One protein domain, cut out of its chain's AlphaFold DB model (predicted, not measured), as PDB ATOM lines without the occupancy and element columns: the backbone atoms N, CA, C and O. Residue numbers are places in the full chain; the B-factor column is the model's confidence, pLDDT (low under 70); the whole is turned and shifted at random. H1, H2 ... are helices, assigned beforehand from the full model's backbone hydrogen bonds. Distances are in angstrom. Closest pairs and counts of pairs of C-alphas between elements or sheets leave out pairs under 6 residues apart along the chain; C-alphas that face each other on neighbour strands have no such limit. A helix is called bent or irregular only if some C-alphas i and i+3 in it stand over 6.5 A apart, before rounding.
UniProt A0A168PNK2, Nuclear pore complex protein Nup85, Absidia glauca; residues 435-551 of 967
ATOM      1  N   CYS A 435     -21.639 -29.993 -36.972       87.81
ATOM      2  CA  CYS A 435     -23.048 -30.211 -36.634       87.81
ATOM      3  C   CYS A 435     -23.277 -30.248 -35.109       87.81
ATOM      4  O   CYS A 435     -24.165 -29.566 -34.599       87.81
ATOM      5  N   LEU A 436     -22.436 -30.978 -34.362       86.31
ATOM      6  CA  LEU A 436     -22.507 -31.019 -32.895       86.31
ATOM      7  C   LEU A 436     -22.237 -29.640 -32.278       86.31
ATOM      8  O   LEU A 436     -22.970 -29.213 -31.391       86.31
ATOM      9  N   TYR A 437     -21.222 -28.921 -32.755       85.44
ATOM     10  CA  TYR A 437     -20.886 -27.585 -32.258       85.44
ATOM     11  C   TYR A 437     -22.020 -26.583 -32.499       85.44
ATOM     12  O   TYR A 437     -22.350 -25.811 -31.603       85.44
ATOM     13  N   HIS A 438     -22.639 -26.618 -33.682       83.62
ATOM     14  CA  HIS A 438     -23.796 -25.787 -34.002       83.62
ATOM     15  C   HIS A 438     -24.972 -26.076 -33.053       83.62
ATOM     16  O   HIS A 438     -25.543 -25.147 -32.481       83.62
ATOM     17  N   HIS A 439     -25.264 -27.361 -32.810       83.44
ATOM     18  CA  HIS A 439     -26.278 -27.809 -31.847       83.44
ATOM     19  C   HIS A 439     -26.018 -27.275 -30.430       83.44
ATOM     20  O   HIS A 439     -26.907 -26.678 -29.821       83.44
ATOM     21  N   TYR A 440     -24.796 -27.429 -29.911       78.94
ATOM     22  CA  TYR A 440     -24.450 -26.977 -28.559       78.94
ATOM     23  C   TYR A 440     -24.464 -25.448 -28.415       78.94
ATOM     24  O   TYR A 440     -24.986 -24.945 -27.421       78.94
ATOM     25  N   ARG A 441     -23.960 -24.705 -29.408       78.88
ATOM     26  CA  ARG A 441     -23.921 -23.231 -29.379       78.88
ATOM     27  C   ARG A 441     -25.299 -22.589 -29.469       78.88
ATOM     28  O   ARG A 441     -25.595 -21.662 -28.723       78.88
ATOM     29  N   HIS A 442     -26.143 -23.063 -30.381       73.88
ATOM     30  CA  HIS A 442     -27.435 -22.427 -30.650       73.88
ATOM     31  C   HIS A 442     -28.602 -23.052 -29.879       73.88
ATOM     32  O   HIS A 442     -29.721 -22.550 -29.981       73.88
ATOM     33  N   LYS A 443     -28.369 -24.132 -29.114       68.38
ATOM     34  CA  LYS A 443     -29.424 -24.943 -28.471       68.38
ATOM     35  C   LYS A 443     -30.537 -25.328 -29.452       68.38
ATOM     36  O   LYS A 443     -31.707 -25.405 -29.076       68.38
ATOM     37  N   SER A 444     -30.177 -25.511 -30.719       69.62
ATOM     38  CA  SER A 444     -31.106 -25.941 -31.753       69.62
ATOM     39  C   SER A 444     -31.483 -27.403 -31.528       69.62
ATOM     40  O   SER A 444     -30.831 -28.119 -30.769       69.62
ATOM     41  N   ASP A 445     -32.522 -27.876 -32.207       74.56
ATOM     42  CA  ASP A 445     -32.716 -29.316 -32.317       74.56
ATOM     43  C   ASP A 445     -31.552 -29.943 -33.096       74.56
ATOM     44  O   ASP A 445     -31.013 -29.338 -34.023       74.56
ATOM     45  N   LEU A 446     -31.156 -31.157 -32.706       79.56
ATOM     46  CA  LEU A 446     -30.133 -31.912 -33.421       79.56
ATOM     47  C   LEU A 446     -30.678 -32.261 -34.811       79.56
ATOM     48  O   LEU A 446     -31.673 -32.986 -34.902       79.56
ATOM     49  N   ASP A 447     -30.035 -31.763 -35.870       75.56
ATOM     50  CA  ASP A 447     -30.489 -31.987 -37.245       75.56
ATOM     51  C   ASP A 447     -30.603 -33.485 -37.540       75.56
ATOM     52  O   ASP A 447     -29.606 -34.194 -37.393       75.56
ATOM     53  N   PRO A 448     -31.771 -34.002 -37.960       70.44
ATOM     54  CA  PRO A 448     -31.942 -35.419 -38.241       70.44
ATOM     55  C   PRO A 448     -31.195 -35.790 -39.527       70.44
ATOM     56  O   PRO A 448     -31.662 -35.576 -40.646       70.44
ATOM     57  N   LEU A 449     -30.017 -36.394 -39.375       78.75
ATOM     58  CA  LEU A 449     -29.184 -36.895 -40.474       78.75
ATOM     59  C   LEU A 449     -29.730 -38.207 -41.099       78.75
ATOM     60  O   LEU A 449     -28.979 -39.080 -41.541       78.75
ATOM     61  N   ASP A 450     -31.053 -38.361 -41.181       67.50
ATOM     62  CA  ASP A 450     -31.729 -39.592 -41.623       67.50
ATOM     63  C   ASP A 450     -31.557 -39.871 -43.132       67.50
ATOM     64  O   ASP A 450     -31.656 -41.011 -43.592       67.50
ATOM     65  N   GLY A 451     -31.203 -38.846 -43.916       67.75
ATOM     66  CA  GLY A 451     -30.992 -38.922 -45.367       67.75
ATOM     67  C   GLY A 451     -29.671 -39.560 -45.831       67.75
ATOM     68  O   GLY A 451     -29.398 -39.573 -47.038       67.75
ATOM     69  N   LEU A 452     -28.829 -40.073 -44.923       74.56
ATOM     70  CA  LEU A 452     -27.522 -40.660 -45.268       74.56
ATOM     71  C   LEU A 452     -27.599 -42.044 -45.937       74.56
ATOM     72  O   LEU A 452     -26.683 -42.408 -46.678       74.56
ATOM     73  N   GLY A 453     -28.667 -42.820 -45.717       76.00
ATOM     74  CA  GLY A 453     -28.881 -44.121 -46.368       76.00
ATOM     75  C   GLY A 453     -27.644 -45.039 -46.354       76.00
ATOM     76  O   GLY A 453     -27.141 -45.403 -45.292       76.00
ATOM     77  N   ARG A 454     -27.129 -45.393 -47.546       70.94
ATOM     78  CA  ARG A 454     -25.945 -46.263 -47.737       70.94
ATOM     79  C   ARG A 454     -24.620 -45.656 -47.256       70.94
ATOM     80  O   ARG A 454     -23.683 -46.404 -47.009       70.94
ATOM     81  N   HIS A 455     -24.524 -44.335 -47.105       74.12
ATOM     82  CA  HIS A 455     -23.285 -43.673 -46.677       74.12
ATOM     83  C   HIS A 455     -23.021 -43.828 -45.172       74.12
ATOM     84  O   HIS A 455     -21.876 -43.732 -44.740       74.12
ATOM     85  N   LYS A 456     -24.051 -44.176 -44.385       77.81
ATOM     86  CA  LYS A 456     -23.963 -44.360 -42.929       77.81
ATOM     87  C   LYS A 456     -22.918 -45.399 -42.503       77.81
ATOM     88  O   LYS A 456     -22.283 -45.220 -41.473       77.81
ATOM     89  N   SER A 457     -22.705 -46.460 -43.286       74.38
ATOM     90  CA  SER A 457     -21.760 -47.534 -42.935       74.38
ATOM     91  C   SER A 457     -20.286 -47.132 -43.031       74.38
ATOM     92  O   SER A 457     -19.436 -47.855 -42.526       74.38
ATOM     93  N   ARG A 458     -19.973 -46.025 -43.715       73.06
ATOM     94  CA  ARG A 458     -18.603 -45.510 -43.875       73.06
ATOM     95  C   ARG A 458     -18.287 -44.349 -42.927       73.06
ATOM     96  O   ARG A 458     -17.130 -43.971 -42.810       73.06
ATOM     97  N   CYS A 459     -19.286 -43.813 -42.226       81.69
ATOM     98  CA  CYS A 459     -19.113 -42.780 -41.206       81.69
ATOM     99  C   CYS A 459     -18.654 -43.417 -39.882       81.69
ATOM    100  O   CYS A 459     -19.464 -43.638 -38.984       81.69
ATOM    101  N   ASP A 460     -17.364 -43.747 -39.785       80.94
ATOM    102  CA  ASP A 460     -16.787 -44.473 -38.639       80.94
ATOM    103  C   ASP A 460     -15.847 -43.620 -37.761       80.94
ATOM    104  O   ASP A 460     -15.200 -44.124 -36.842       80.94
ATOM    105  N   GLY A 461     -15.772 -42.317 -38.034       85.25
ATOM    106  CA  GLY A 461     -14.965 -41.381 -37.258       85.25
ATOM    107  C   GLY A 461     -15.474 -41.177 -35.819       85.25
ATOM    108  O   GLY A 461     -16.626 -41.508 -35.502       85.25
ATOM    109  N   PRO A 462     -14.618 -40.680 -34.907       85.88
ATOM    110  CA  PRO A 462     -14.967 -40.475 -33.502       85.88
ATOM    111  C   PRO A 462     -16.171 -39.539 -33.299       85.88
ATOM    112  O   PRO A 462     -17.035 -39.860 -32.478       85.88
ATOM    113  N   TYR A 463     -16.291 -38.444 -34.061       88.06
ATOM    114  CA  TYR A 463     -17.446 -37.542 -33.960       88.06
ATOM    115  C   TYR A 463     -18.699 -38.158 -34.586       88.06
ATOM    116  O   TYR A 463     -19.782 -38.045 -34.012       88.06
ATOM    117  N   ALA A 464     -18.568 -38.882 -35.700       86.88
ATOM    118  CA  ALA A 464     -19.684 -39.604 -36.317       86.88
ATOM    119  C   ALA A 464     -20.290 -40.663 -35.376       86.88
ATOM    120  O   ALA A 464     -21.510 -40.720 -35.176       86.88
ATOM    121  N   ARG A 465     -19.443 -41.488 -34.744       87.25
ATOM    122  CA  ARG A 465     -19.867 -42.507 -33.765       87.25
ATOM    123  C   ARG A 465     -20.553 -41.879 -32.555       87.25
ATOM    124  O   ARG A 465     -21.574 -42.403 -32.100       87.25
ATOM    125  N   PHE A 466     -20.000 -40.777 -32.047       88.81
ATOM    126  CA  PHE A 466     -20.597 -40.020 -30.951       88.81
ATOM    127  C   PHE A 466     -21.969 -39.472 -31.351       88.81
ATOM    128  O   PHE A 466     -22.949 -39.732 -30.658       88.81
ATOM    129  N   TYR A 467     -22.063 -38.813 -32.509       88.94
ATOM    130  CA  TYR A 467     -23.297 -38.227 -33.025       88.94
ATOM    131  C   TYR A 467     -24.428 -39.260 -33.134       88.94
ATOM    132  O   TYR A 467     -25.516 -39.024 -32.613       88.94
ATOM    133  N   PHE A 468     -24.200 -40.431 -33.745       86.94
ATOM    134  CA  PHE A 468     -25.272 -41.426 -33.918       86.94
ATOM    135  C   PHE A 468     -25.793 -41.980 -32.590       86.94
ATOM    136  O   PHE A 468     -26.983 -42.271 -32.457       86.94
ATOM    137  N   ARG A 469     -24.908 -42.143 -31.604       86.69
ATOM    138  CA  ARG A 469     -25.294 -42.612 -30.271       86.69
ATOM    139  C   ARG A 469     -25.986 -41.508 -29.477       86.69
ATOM    140  O   ARG A 469     -27.006 -41.781 -28.856       86.69
ATOM    141  N   TYR A 470     -25.496 -40.272 -29.561       86.50
ATOM    142  CA  TYR A 470     -26.120 -39.101 -28.946       86.50
ATOM    143  C   TYR A 470     -27.520 -38.834 -29.514       86.50
ATOM    144  O   TYR A 470     -28.469 -38.685 -28.751       86.50
ATOM    145  N   SER A 471     -27.681 -38.882 -30.839       86.31
ATOM    146  CA  SER A 471     -28.972 -38.799 -31.534       86.31
ATOM    147  C   SER A 471     -29.978 -39.833 -31.012       86.31
ATOM    148  O   SER A 471     -31.130 -39.490 -30.732       86.31
ATOM    149  N   ALA A 472     -29.546 -41.082 -30.802       84.44
ATOM    150  CA  ALA A 472     -30.401 -42.114 -30.221       84.44
ATOM    151  C   ALA A 472     -30.829 -41.769 -28.783       84.44
ATOM    152  O   ALA A 472     -31.993 -41.945 -28.432       84.44
ATOM    153  N   THR A 473     -29.917 -41.230 -27.967       84.25
ATOM    154  CA  THR A 473     -30.218 -40.768 -26.603       84.25
ATOM    155  C   THR A 473     -31.206 -39.599 -26.600       84.25
ATOM    156  O   THR A 473     -32.171 -39.619 -25.842       84.25
ATOM    157  N   VAL A 474     -31.022 -38.611 -27.483       83.12
ATOM    158  CA  VAL A 474     -31.934 -37.463 -27.638       83.12
ATOM    159  C   VAL A 474     -33.317 -37.917 -28.108       83.12
ATOM    160  O   VAL A 474     -34.324 -37.423 -27.613       83.12
ATOM    161  N   THR A 475     -33.381 -38.886 -29.022       84.88
ATOM    162  CA  THR A 475     -34.652 -39.455 -29.498       84.88
ATOM    163  C   THR A 475     -35.417 -40.133 -28.362       84.88
ATOM    164  O   THR A 475     -36.622 -39.940 -28.236       84.88
ATOM    165  N   LEU A 476     -34.722 -40.881 -27.497       84.31
ATOM    166  CA  LEU A 476     -35.324 -41.521 -26.322       84.31
ATOM    167  C   LEU A 476     -35.771 -40.511 -25.264       84.31
ATOM    168  O   LEU A 476     -36.843 -40.672 -24.688       84.31
ATOM    169  N   TYR A 477     -34.991 -39.449 -25.060       80.50
ATOM    170  CA  TYR A 477     -35.368 -38.340 -24.187       80.50
ATOM    171  C   TYR A 477     -36.631 -37.626 -24.695       80.50
ATOM    172  O   TYR A 477     -37.559 -37.403 -23.925       80.50
ATOM    173  N   LYS A 478     -36.722 -37.344 -26.005       82.56
ATOM    174  CA  LYS A 478     -37.932 -36.777 -26.634       82.56
ATOM    175  C   LYS A 478     -39.142 -37.718 -26.579       82.56
ATOM    176  O   LYS A 478     -40.266 -37.250 -26.709       82.56
ATOM    177  N   ALA A 479     -38.917 -39.019 -26.410       85.06
ATOM    178  CA  ALA A 479     -39.957 -40.037 -26.273       85.06
ATOM    179  C   ALA A 479     -40.350 -40.328 -24.804       85.06
ATOM    180  O   ALA A 479     -40.999 -41.341 -24.554       85.06
ATOM    181  N   ASP A 480     -39.943 -39.479 -23.847       81.00
ATOM    182  CA  ASP A 480     -40.193 -39.603 -22.397       81.00
ATOM    183  C   ASP A 480     -39.630 -40.877 -21.727       81.00
ATOM    184  O   ASP A 480     -40.006 -41.235 -20.609       81.00
ATOM    185  N   ASN A 481     -38.686 -41.572 -22.371       85.12
ATOM    186  CA  ASN A 481     -38.044 -42.766 -21.818       85.12
ATOM    187  C   ASN A 481     -36.721 -42.401 -21.125       85.12
ATOM    188  O   ASN A 481     -35.622 -42.662 -21.627       85.12
ATOM    189  N   TYR A 482     -36.844 -41.742 -19.970       79.50
ATOM    190  CA  TYR A 482     -35.721 -41.143 -19.242       79.50
ATOM    191  C   TYR A 482     -34.713 -42.165 -18.698       79.50
ATOM    192  O   TYR A 482     -33.516 -41.888 -18.701       79.50
ATOM    193  N   ASP A 483     -35.159 -43.351 -18.274       77.38
ATOM    194  CA  ASP A 483     -34.274 -44.364 -17.679       77.38
ATOM    195  C   ASP A 483     -33.350 -45.006 -18.729       77.38
ATOM    196  O   ASP A 483     -32.143 -45.145 -18.508       77.38
ATOM    197  N   GLU A 484     -33.882 -45.339 -19.910       80.94
ATOM    198  CA  GLU A 484     -33.079 -45.890 -21.009       80.94
ATOM    199  C   GLU A 484     -32.160 -44.824 -21.627       80.94
ATOM    200  O   GLU A 484     -31.012 -45.111 -21.990       80.94
ATOM    201  N   ALA A 485     -32.629 -43.572 -21.694       82.19
ATOM    202  CA  ALA A 485     -31.805 -42.436 -22.094       82.19
ATOM    203  C   ALA A 485     -30.652 -42.195 -21.101       82.19
ATOM    204  O   ALA A 485     -29.517 -41.979 -21.527       82.19
ATOM    205  N   ALA A 486     -30.904 -42.306 -19.793       77.50
ATOM    206  CA  ALA A 486     -29.893 -42.149 -18.748       77.50
ATOM    207  C   ALA A 486     -28.817 -43.229 -18.838       77.50
ATOM    208  O   ALA A 486     -27.624 -42.925 -18.780       77.50
ATOM    209  N   GLN A 487     -29.220 -44.480 -19.055       81.69
ATOM    210  CA  GLN A 487     -28.280 -45.581 -19.224       81.69
ATOM    211  C   GLN A 487     -27.396 -45.391 -20.469       81.69
ATOM    212  O   GLN A 487     -26.175 -45.504 -20.378       81.69
ATOM    213  N   LYS A 488     -27.981 -45.008 -21.612       83.88
ATOM    214  CA  LYS A 488     -27.214 -44.720 -22.838       83.88
ATOM    215  C   LYS A 488     -26.311 -43.497 -22.706       83.88
ATOM    216  O   LYS A 488     -25.230 -43.487 -23.290       83.88
ATOM    217  N   ALA A 489     -26.724 -42.478 -21.954       82.31
ATOM    218  CA  ALA A 489     -25.885 -41.319 -21.667       82.31
ATOM    219  C   ALA A 489     -24.657 -41.710 -20.833       82.31
ATOM    220  O   ALA A 489     -23.541 -41.311 -21.156       82.31
ATOM    221  N   VAL A 490     -24.844 -42.553 -19.815       80.94
ATOM    222  CA  VAL A 490     -23.750 -43.094 -18.993       80.94
ATOM    223  C   VAL A 490     -22.800 -43.947 -19.828       80.94
ATOM    224  O   VAL A 490     -21.586 -43.772 -19.728       80.94
ATOM    225  N   ASP A 491     -23.328 -44.805 -20.702       82.75
ATOM    226  CA  ASP A 491     -22.507 -45.589 -21.628       82.75
ATOM    227  C   ASP A 491     -21.671 -44.674 -22.541       82.75
ATOM    228  O   ASP A 491     -20.478 -44.909 -22.731       82.75
ATOM    229  N   LEU A 492     -22.262 -43.589 -23.057       84.31
ATOM    230  CA  LEU A 492     -21.575 -42.615 -23.911       84.31
ATOM    231  C   LEU A 492     -20.454 -41.859 -23.176       84.31
ATOM    232  O   LEU A 492     -19.408 -41.589 -23.769       84.31
ATOM    233  N   LEU A 493     -20.658 -41.540 -21.891       80.06
ATOM    234  CA  LEU A 493     -19.666 -40.880 -21.030       80.06
ATOM    235  C   LEU A 493     -18.469 -41.780 -20.693       80.06
ATOM    236  O   LEU A 493     -17.376 -41.280 -20.436       80.06
ATOM    237  N   LEU A 494     -18.666 -43.099 -20.670       78.38
ATOM    238  CA  LEU A 494     -17.617 -44.072 -20.350       78.38
ATOM    239  C   LEU A 494     -16.794 -44.499 -21.574       78.38
ATOM    240  O   LEU A 494     -15.660 -44.963 -21.430       78.38
ATOM    241  N   MET A 495     -17.352 -44.339 -22.773       79.12
ATOM    242  CA  MET A 495     -16.692 -44.641 -24.044       79.12
ATOM    243  C   MET A 495     -15.583 -43.633 -24.392       79.12
ATOM    244  O   MET A 495     -15.536 -42.526 -23.861       79.12
ATOM    245  N   ASP A 496     -14.680 -44.017 -25.305       71.88
ATOM    246  CA  ASP A 496     -13.718 -43.087 -25.918       71.88
ATOM    247  C   ASP A 496     -14.456 -42.136 -26.870       71.88
ATOM    248  O   ASP A 496     -14.613 -42.397 -28.065       71.88
ATOM    249  N   SER A 497     -14.955 -41.049 -26.289       78.25
ATOM    250  CA  SER A 497     -15.668 -39.965 -26.961       78.25
ATOM    251  C   SER A 497     -14.747 -38.744 -27.142       78.25
ATOM    252  O   SER A 497     -13.817 -38.562 -26.349       78.25
ATOM    253  N   PRO A 498     -14.984 -37.887 -28.155       82.94
ATOM    254  CA  PRO A 498     -14.202 -36.667 -28.364       82.94
ATOM    255  C   PRO A 498     -14.202 -35.762 -27.122       82.94
ATOM    256  O   PRO A 498     -15.264 -35.403 -26.610       82.94
ATOM    257  N   LYS A 499     -13.011 -35.424 -26.609       76.38
ATOM    258  CA  LYS A 499     -12.832 -34.739 -25.311       76.38
ATOM    259  C   LYS A 499     -13.436 -33.331 -25.273       76.38
ATOM    260  O   LYS A 499     -13.871 -32.876 -24.219       76.38
ATOM    261  N   ASP A 500     -13.450 -32.659 -26.413       76.69
ATOM    262  CA  ASP A 500     -14.003 -31.326 -26.646       76.69
ATOM    263  C   ASP A 500     -15.524 -31.288 -26.439       76.69
ATOM    264  O   ASP A 500     -16.035 -30.451 -25.699       76.69
ATOM    265  N   VAL A 501     -16.256 -32.245 -27.012       79.56
ATOM    266  CA  VAL A 501     -17.726 -32.303 -26.910       79.56
ATOM    267  C   VAL A 501     -18.193 -32.951 -25.602       79.56
ATOM    268  O   VAL A 501     -19.273 -32.649 -25.083       79.56
ATOM    269  N   LEU A 502     -17.365 -33.827 -25.030       78.06
ATOM    270  CA  LEU A 502     -17.689 -34.609 -23.838       78.06
ATOM    271  C   LEU A 502     -18.054 -33.738 -22.628       78.06
ATOM    272  O   LEU A 502     -18.898 -34.133 -21.826       78.06
ATOM    273  N   PHE A 503     -17.459 -32.549 -22.511       73.88
ATOM    274  CA  PHE A 503     -17.709 -31.641 -21.394       73.88
ATOM    275  C   PHE A 503     -19.116 -31.028 -21.440       73.88
ATOM    276  O   PHE A 503     -19.856 -31.094 -20.455       73.88
ATOM    277  N   ALA A 504     -19.527 -30.509 -22.601       74.38
ATOM    278  CA  ALA A 504     -20.879 -29.991 -22.811       74.38
ATOM    279  C   ALA A 504     -21.931 -31.104 -22.658       74.38
ATOM    280  O   ALA A 504     -22.953 -30.931 -21.986       74.38
ATOM    281  N   PHE A 505     -21.642 -32.289 -23.205       80.50
ATOM    282  CA  PHE A 505     -22.509 -33.452 -23.064       80.50
ATOM    283  C   PHE A 505     -22.646 -33.931 -21.612       80.50
ATOM    284  O   PHE A 505     -23.740 -34.320 -21.202       80.50
ATOM    285  N   PHE A 506     -21.579 -33.879 -20.810       76.00
ATOM    286  CA  PHE A 506     -21.625 -34.247 -19.394       76.00
ATOM    287  C   PHE A 506     -22.605 -33.372 -18.612       76.00
ATOM    288  O   PHE A 506     -23.442 -33.895 -17.879       76.00
ATOM    289  N   VAL A 507     -22.569 -32.053 -18.818       73.06
ATOM    290  CA  VAL A 507     -23.493 -31.123 -18.146       73.06
ATOM    291  C   VAL A 507     -24.947 -31.407 -18.524       73.06
ATOM    292  O   VAL A 507     -25.808 -31.469 -17.647       73.06
ATOM    293  N   GLN A 508     -25.219 -31.668 -19.803       73.38
ATOM    294  CA  GLN A 508     -26.558 -32.050 -20.262       73.38
ATOM    295  C   GLN A 508     -26.986 -33.441 -19.760       73.38
ATOM    296  O   GLN A 508     -28.161 -33.696 -19.515       73.38
ATOM    297  N   SER A 509     -26.040 -34.359 -19.582       74.38
ATOM    298  CA  SER A 509     -26.318 -35.691 -19.038       74.38
ATOM    299  C   SER A 509     -26.615 -35.639 -17.542       74.38
ATOM    300  O   SER A 509     -27.410 -36.431 -17.054       74.38
ATOM    301  N   MET A 510     -26.031 -34.690 -16.805       69.19
ATOM    302  CA  MET A 510     -26.298 -34.510 -15.377       69.19
ATOM    303  C   MET A 510     -27.739 -34.083 -15.098       69.19
ATOM    304  O   MET A 510     -28.333 -34.574 -14.141       69.19
ATOM    305  N   THR A 511     -28.328 -33.218 -15.929       67.88
ATOM    306  CA  THR A 511     -29.754 -32.863 -15.803       67.88
ATOM    307  C   THR A 511     -30.663 -34.047 -16.114       67.88
ATOM    308  O   THR A 511     -31.704 -34.210 -15.487       67.88
ATOM    309  N   LEU A 512     -30.257 -34.908 -17.044       69.94
ATOM    310  CA  LEU A 512     -30.988 -36.125 -17.384       69.94
ATOM    311  C   LEU A 512     -30.883 -37.178 -16.264       69.94
ATOM    312  O   LEU A 512     -31.874 -37.805 -15.897       69.94
ATOM    313  N   LEU A 513     -29.706 -37.313 -15.649       67.12
ATOM    314  CA  LEU A 513     -29.466 -38.223 -14.527       67.12
ATOM    315  C   LEU A 513     -30.227 -37.822 -13.261       67.12
ATOM    316  O   LEU A 513     -30.678 -38.704 -12.535       67.12
ATOM    317  N   THR A 514     -30.411 -36.524 -12.998       65.00
ATOM    318  CA  THR A 514     -31.212 -36.054 -11.852       65.00
ATOM    319  C   THR A 514     -32.713 -36.248 -12.046       65.00
ATOM    320  O   THR A 514     -33.437 -36.344 -11.056       65.00
ATOM    321  N   GLN A 515     -33.183 -36.315 -13.293       64.75
ATOM    322  CA  GLN A 515     -34.583 -36.594 -13.629       64.75
ATOM    323  C   GLN A 515     -34.903 -38.099 -13.653       64.75
ATOM    324  O   GLN A 515     -36.051 -38.479 -13.435       64.75
ATOM    325  N   SER A 516     -33.903 -38.953 -13.893       64.50
ATOM    326  CA  SER A 516     -34.054 -40.414 -13.915       64.50
ATOM    327  C   SER A 516     -34.042 -41.047 -12.516       64.50
ATOM    328  O   SER A 516     -33.379 -40.549 -11.605       64.50
ATOM    329  N   ALA A 517     -34.699 -42.198 -12.344       58.19
ATOM    330  CA  ALA A 517     -34.659 -42.974 -11.095       58.19
ATOM    331  C   ALA A 517     -33.481 -43.978 -11.052       58.19
ATOM    332  O   ALA A 517     -33.476 -44.919 -10.252       58.19
ATOM    333  N   LEU A 518     -32.488 -43.805 -11.931       63.94
ATOM    334  CA  LEU A 518     -31.430 -44.776 -12.192       63.94
ATOM    335  C   LEU A 518     -30.442 -44.880 -11.014       63.94
ATOM    336  O   LEU A 518     -29.692 -43.954 -10.709       63.94
ATOM    337  N   THR A 519     -30.376 -46.049 -10.372       60.44
ATOM    338  CA  THR A 519     -29.364 -46.338  -9.346       60.44
ATOM    339  C   THR A 519     -28.061 -46.809  -9.996       60.44
ATOM    340  O   THR A 519     -27.966 -47.947 -10.457       60.44
ATOM    341  N   LEU A 520     -27.043 -45.947 -10.022       67.31
ATOM    342  CA  LEU A 520     -25.718 -46.268 -10.564       67.31
ATOM    343  C   LEU A 520     -24.906 -47.156  -9.605       67.31
ATOM    344  O   LEU A 520     -24.918 -46.960  -8.389       67.31
ATOM    345  N   SER A 521     -24.161 -48.123 -10.149       69.31
ATOM    346  CA  SER A 521     -23.268 -48.975  -9.350       69.31
ATOM    347  C   SER A 521     -22.039 -48.195  -8.863       69.31
ATOM    348  O   SER A 521     -21.524 -47.336  -9.580       69.31
ATOM    349  N   ALA A 522     -21.509 -48.524  -7.679       60.25
ATOM    350  CA  ALA A 522     -20.318 -47.861  -7.130       60.25
ATOM    351  C   ALA A 522     -19.108 -47.897  -8.090       60.25
ATOM    352  O   ALA A 522     -18.336 -46.943  -8.155       60.25
ATOM    353  N   GLN A 523     -18.984 -48.966  -8.884       70.44
ATOM    354  CA  GLN A 523     -17.927 -49.129  -9.881       70.44
ATOM    355  C   GLN A 523     -18.104 -48.177 -11.074       70.44
ATOM    356  O   GLN A 523     -17.146 -47.532 -11.490       70.44
ATOM    357  N   THR A 524     -19.330 -48.046 -11.591       70.19
ATOM    358  CA  THR A 524     -19.664 -47.123 -12.690       70.19
ATOM    359  C   THR A 524     -19.409 -45.675 -12.280       70.19
ATOM    360  O   THR A 524     -18.848 -44.895 -13.042       70.19
ATOM    361  N   ILE A 525     -19.758 -45.325 -11.041       66.44
ATOM    362  CA  ILE A 525     -19.549 -43.977 -10.514       66.44
ATOM    363  C   ILE A 525     -18.046 -43.677 -10.365       66.44
ATOM    364  O   ILE A 525     -17.599 -42.585 -10.711       66.44
ATOM    365  N   GLN A 526     -17.244 -44.645  -9.911       64.19
ATOM    366  CA  GLN A 526     -15.790 -44.485  -9.825       64.19
ATOM    367  C   GLN A 526     -15.150 -44.290 -11.210       64.19
ATOM    368  O   GLN A 526     -14.267 -43.446 -11.362       64.19
ATOM    369  N   GLN A 527     -15.622 -45.019 -12.225       73.88
ATOM    370  CA  GLN A 527     -15.161 -44.863 -13.608       73.88
ATOM    371  C   GLN A 527     -15.535 -43.492 -14.190       73.88
ATOM    372  O   GLN A 527     -14.693 -42.847 -14.811       73.88
ATOM    373  N   LEU A 528     -16.759 -43.013 -13.941       71.00
ATOM    374  CA  LEU A 528     -17.192 -41.672 -14.347       71.00
ATOM    375  C   LEU A 528     -16.367 -40.574 -13.663       71.00
ATOM    376  O   LEU A 528     -15.939 -39.634 -14.325       71.00
ATOM    377  N   ALA A 529     -16.090 -40.706 -12.362       67.00
ATOM    378  CA  ALA A 529     -15.272 -39.748 -11.616       67.00
ATOM    379  C   ALA A 529     -13.825 -39.693 -12.135       67.00
ATOM    380  O   ALA A 529     -13.258 -38.609 -12.281       67.00
ATOM    381  N   GLN A 530     -13.243 -40.851 -12.461       71.88
ATOM    382  CA  GLN A 530     -11.918 -40.927 -13.069       71.88
ATOM    383  C   GLN A 530     -11.903 -40.259 -14.450       71.88
ATOM    384  O   GLN A 530     -11.073 -39.383 -14.689       71.88
ATOM    385  N   ARG A 531     -12.861 -40.592 -15.325       71.31
ATOM    386  CA  ARG A 531     -12.984 -39.957 -16.645       71.31
ATOM    387  C   ARG A 531     -13.174 -38.447 -16.541       71.31
ATOM    388  O   ARG A 531     -12.510 -37.708 -17.252       71.31
ATOM    389  N   PHE A 532     -13.998 -37.971 -15.611       69.38
ATOM    390  CA  PHE A 532     -14.185 -36.539 -15.385       69.38
ATOM    391  C   PHE A 532     -12.882 -35.843 -14.965       69.38
ATOM    392  O   PHE A 532     -12.559 -34.779 -15.489       69.38
ATOM    393  N   SER A 533     -12.086 -36.472 -14.092       65.00
ATOM    394  CA  SER A 533     -10.780 -35.929 -13.698       65.00
ATOM    395  C   SER A 533      -9.780 -35.838 -14.857       65.00
ATOM    396  O   SER A 533      -8.985 -34.906 -14.886       65.00
ATOM    397  N   GLU A 534      -9.857 -36.747 -15.836       66.06
ATOM    398  CA  GLU A 534      -9.037 -36.723 -17.058       66.06
ATOM    399  C   GLU A 534      -9.479 -35.633 -18.053       66.06
ATOM    400  O   GLU A 534      -8.677 -35.181 -18.864       66.06
ATOM    401  N   ILE A 535     -10.750 -35.221 -18.021       62.84
ATOM    402  CA  ILE A 535     -11.312 -34.225 -18.952       62.84
ATOM    403  C   ILE A 535     -11.095 -32.795 -18.440       62.84
ATOM    404  O   ILE A 535     -10.914 -31.883 -19.241       62.84
ATOM    405  N   VAL A 536     -11.101 -32.597 -17.116       59.09
ATOM    406  CA  VAL A 536     -10.961 -31.284 -16.449       59.09
ATOM    407  C   VAL A 536      -9.510 -30.765 -16.440       59.09
ATOM    408  O   VAL A 536      -9.259 -29.627 -16.046       59.09
ATOM    409  N   THR A 537      -8.526 -31.555 -16.878       56.62
ATOM    410  CA  THR A 537      -7.135 -31.082 -16.997       56.62
ATOM    411  C   THR A 537      -6.983 -29.984 -18.064       56.62
ATOM    412  O   THR A 537      -7.711 -29.969 -19.052       56.62
ATOM    413  N   ILE A 538      -6.011 -29.086 -17.859       52.06
ATOM    414  CA  ILE A 538      -5.848 -27.745 -18.471       52.06
ATOM    415  C   ILE A 538      -5.786 -27.719 -20.022       52.06
ATOM    416  O   ILE A 538      -6.017 -26.675 -20.627       52.06
ATOM    417  N   ASP A 539      -5.588 -28.858 -20.689       55.44
ATOM    418  CA  ASP A 539      -5.366 -28.938 -22.143       55.44
ATOM    419  C   ASP A 539      -6.641 -28.880 -23.024       55.44
ATOM    420  O   ASP A 539      -6.545 -28.975 -24.246       55.44
ATOM    421  N   ASN A 540      -7.848 -28.721 -22.461       63.44
ATOM    422  CA  ASN A 540      -9.117 -28.750 -23.218       63.44
ATOM    423  C   ASN A 540      -9.747 -27.356 -23.443       63.44
ATOM    424  O   ASN A 540     -10.884 -27.097 -23.039       63.44
ATOM    425  N   LYS A 541      -9.009 -26.441 -24.090       65.81
ATOM    426  CA  LYS A 541      -9.468 -25.060 -24.359       65.81
ATOM    427  C   LYS A 541     -10.746 -25.009 -25.224       65.81
ATOM    428  O   LYS A 541     -11.647 -24.228 -24.926       65.81
ATOM    429  N   GLU A 542     -10.868 -25.868 -26.244       65.75
ATOM    430  CA  GLU A 542     -12.054 -25.918 -27.125       65.75
ATOM    431  C   GLU A 542     -13.324 -26.382 -26.393       65.75
ATOM    432  O   GLU A 542     -14.387 -25.783 -26.569       65.75
ATOM    433  N   GLY A 543     -13.225 -27.410 -25.540       66.81
ATOM    434  CA  GLY A 543     -14.363 -27.895 -24.753       66.81
ATOM    435  C   GLY A 543     -14.828 -26.897 -23.689       66.81
ATOM    436  O   GLY A 543     -16.024 -26.796 -23.411       66.81
ATOM    437  N   LEU A 544     -13.902 -26.108 -23.130       66.12
ATOM    438  CA  LEU A 544     -14.233 -25.030 -22.196       66.12
ATOM    439  C   LEU A 544     -14.985 -23.882 -22.894       66.12
ATOM    440  O   LEU A 544     -15.957 -23.366 -22.344       66.12
ATOM    441  N   GLY A 545     -14.572 -23.517 -24.115       66.38
ATOM    442  CA  GLY A 545     -15.260 -22.518 -24.941       66.38
ATOM    443  C   GLY A 545     -16.689 -22.932 -25.303       66.38
ATOM    444  O   GLY A 545     -17.623 -22.160 -25.117       66.38
ATOM    445  N   LEU A 546     -16.884 -24.189 -25.711       69.62
ATOM    446  CA  LEU A 546     -18.217 -24.759 -25.954       69.62
ATOM    447  C   LEU A 546     -19.130 -24.706 -24.722       69.62
ATOM    448  O   LEU A 546     -20.322 -24.431 -24.851       69.62
ATOM    449  N   LEU A 547     -18.593 -24.977 -23.529       67.06
ATOM    450  CA  LEU A 547     -19.358 -24.875 -22.286       67.06
ATOM    451  C   LEU A 547     -19.808 -23.435 -22.021       67.06
ATOM    452  O   LEU A 547     -20.960 -23.221 -21.644       67.06
ATOM    453  N   LEU A 548     -18.903 -22.469 -22.199       64.69
ATOM    454  CA  LEU A 548     -19.199 -21.047 -22.032       64.69
ATOM    455  C   LEU A 548     -20.336 -20.614 -22.965       64.69
ATOM    456  O   LEU A 548     -21.282 -19.988 -22.496       64.69
ATOM    457  N   ASP A 549     -20.308 -21.055 -24.225       62.94
ATOM    458  CA  ASP A 549     -21.364 -20.786 -25.208       62.94
ATOM    459  C   ASP A 549     -22.713 -21.456 -24.845       62.94
ATOM    460  O   ASP A 549     -23.783 -20.934 -25.153       62.94
ATOM    461  N   CYS A 550     -22.698 -22.611 -24.164       60.62
ATOM    462  CA  CYS A 550     -23.915 -23.315 -23.729       60.62
ATOM    463  C   CYS A 550     -24.636 -22.623 -22.553       60.62
ATOM    464  O   CYS A 550     -25.832 -22.867 -22.309       60.62
ATOM    465  N   LEU A 551     -23.930 -21.796 -21.781       58.34
ATOM    466  CA  LEU A 551     -24.476 -21.119 -20.608       58.34
ATOM    467  C   LEU A 551     -25.316 -19.905 -21.052       58.34
ATOM    468  O   LEU A 551     -24.958 -19.209 -21.996       58.34
TER     469      LEU A 551
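What this domain is: This is residues 435 to 551 of the 967 residues of the protein "Nuclear pore complex protein Nup85" of Absidia glauca (UniProt A0A168PNK2). Three helices, H3, H4 and H5, run back and forth as two successive hairpins and make the core, their centres set in a triangle; H1 and H7 meet on the first part of H5, and H6 crosses near the last residues of H4. The irregular H2 touches no helix, and its residues 450 to 455 stick out. The printed part has 117 residues with seven named helices, H1 to H7 in chain order, and no named strand: all helix. It is compact, with a radius of gyration of the C-alphas of 14.4 A and spans of 41 by 34 by 27 A.

How they stand to each other: H1, residues 435 to 442, touches H7, residues 541 to 550, at a steep tilt of 50 degrees, with the C-alphas of Arg 441 and Asp 549 closest at 5.5 A. H2, residues 450 to 458, is irregular, with C-alphas 451 and 454 9.2 A apart. H3, residues 462 to 478, forms a hairpin with H4, residues 482 to 494, opposite ways at a shallow tilt of 16 degrees; the C-alphas of Thr 473 and Ala 485 are closest, at 5.1 A. H4 forms a second hairpin with H5, residues 499 to 515, at a shallow tilt of 29 degrees, closest at the C-alphas of Ala 486 and Leu 513, 5.8 A. H5 has a kink of 33 degrees near residue 506. With residues 499 to 504 alone it touches H7, where the C-alphas of Asp 500 and Gly 543 are closest, at 3.9 A. H1 and H5 only just touch, with 3 pairs of C-alphas within 8 A, the closest those of Tyr 440 and Ala 504, 7.4 A. With residues 493 to 494 alone H4 touches H6, residues 522 to 535, at a steep tilt of 54 degrees; the C-alphas of Leu 494 and Leu 528 are closest, at 6.5 A. Every O i to N i+4 pair is within hydrogen-bond range in H1, H3, H4, H6 and H7, against 10 of 13 in H5 and 0 of 5 in H2, where 3 of 6 O i to N i+3 pairs are.

Where its parts are: H1 begins at C-alpha 435, (-23.048, -30.211, -36.634). H3 spans 24.3 A, H4 18.4 A, H5 24.8 A and H6 20.2 A; H7 ends at C-alpha 550, (-23.915, -23.315, -23.729).

The domain as a whole: The C-alphas of Arg 454 and Ala 522 are the two farthest apart, at 41.0 A. The printed part has no cut and no long link. Its mean pLDDT is 74.6, and 40 residues are under 70, among them 510 to 522 and 532 to 551.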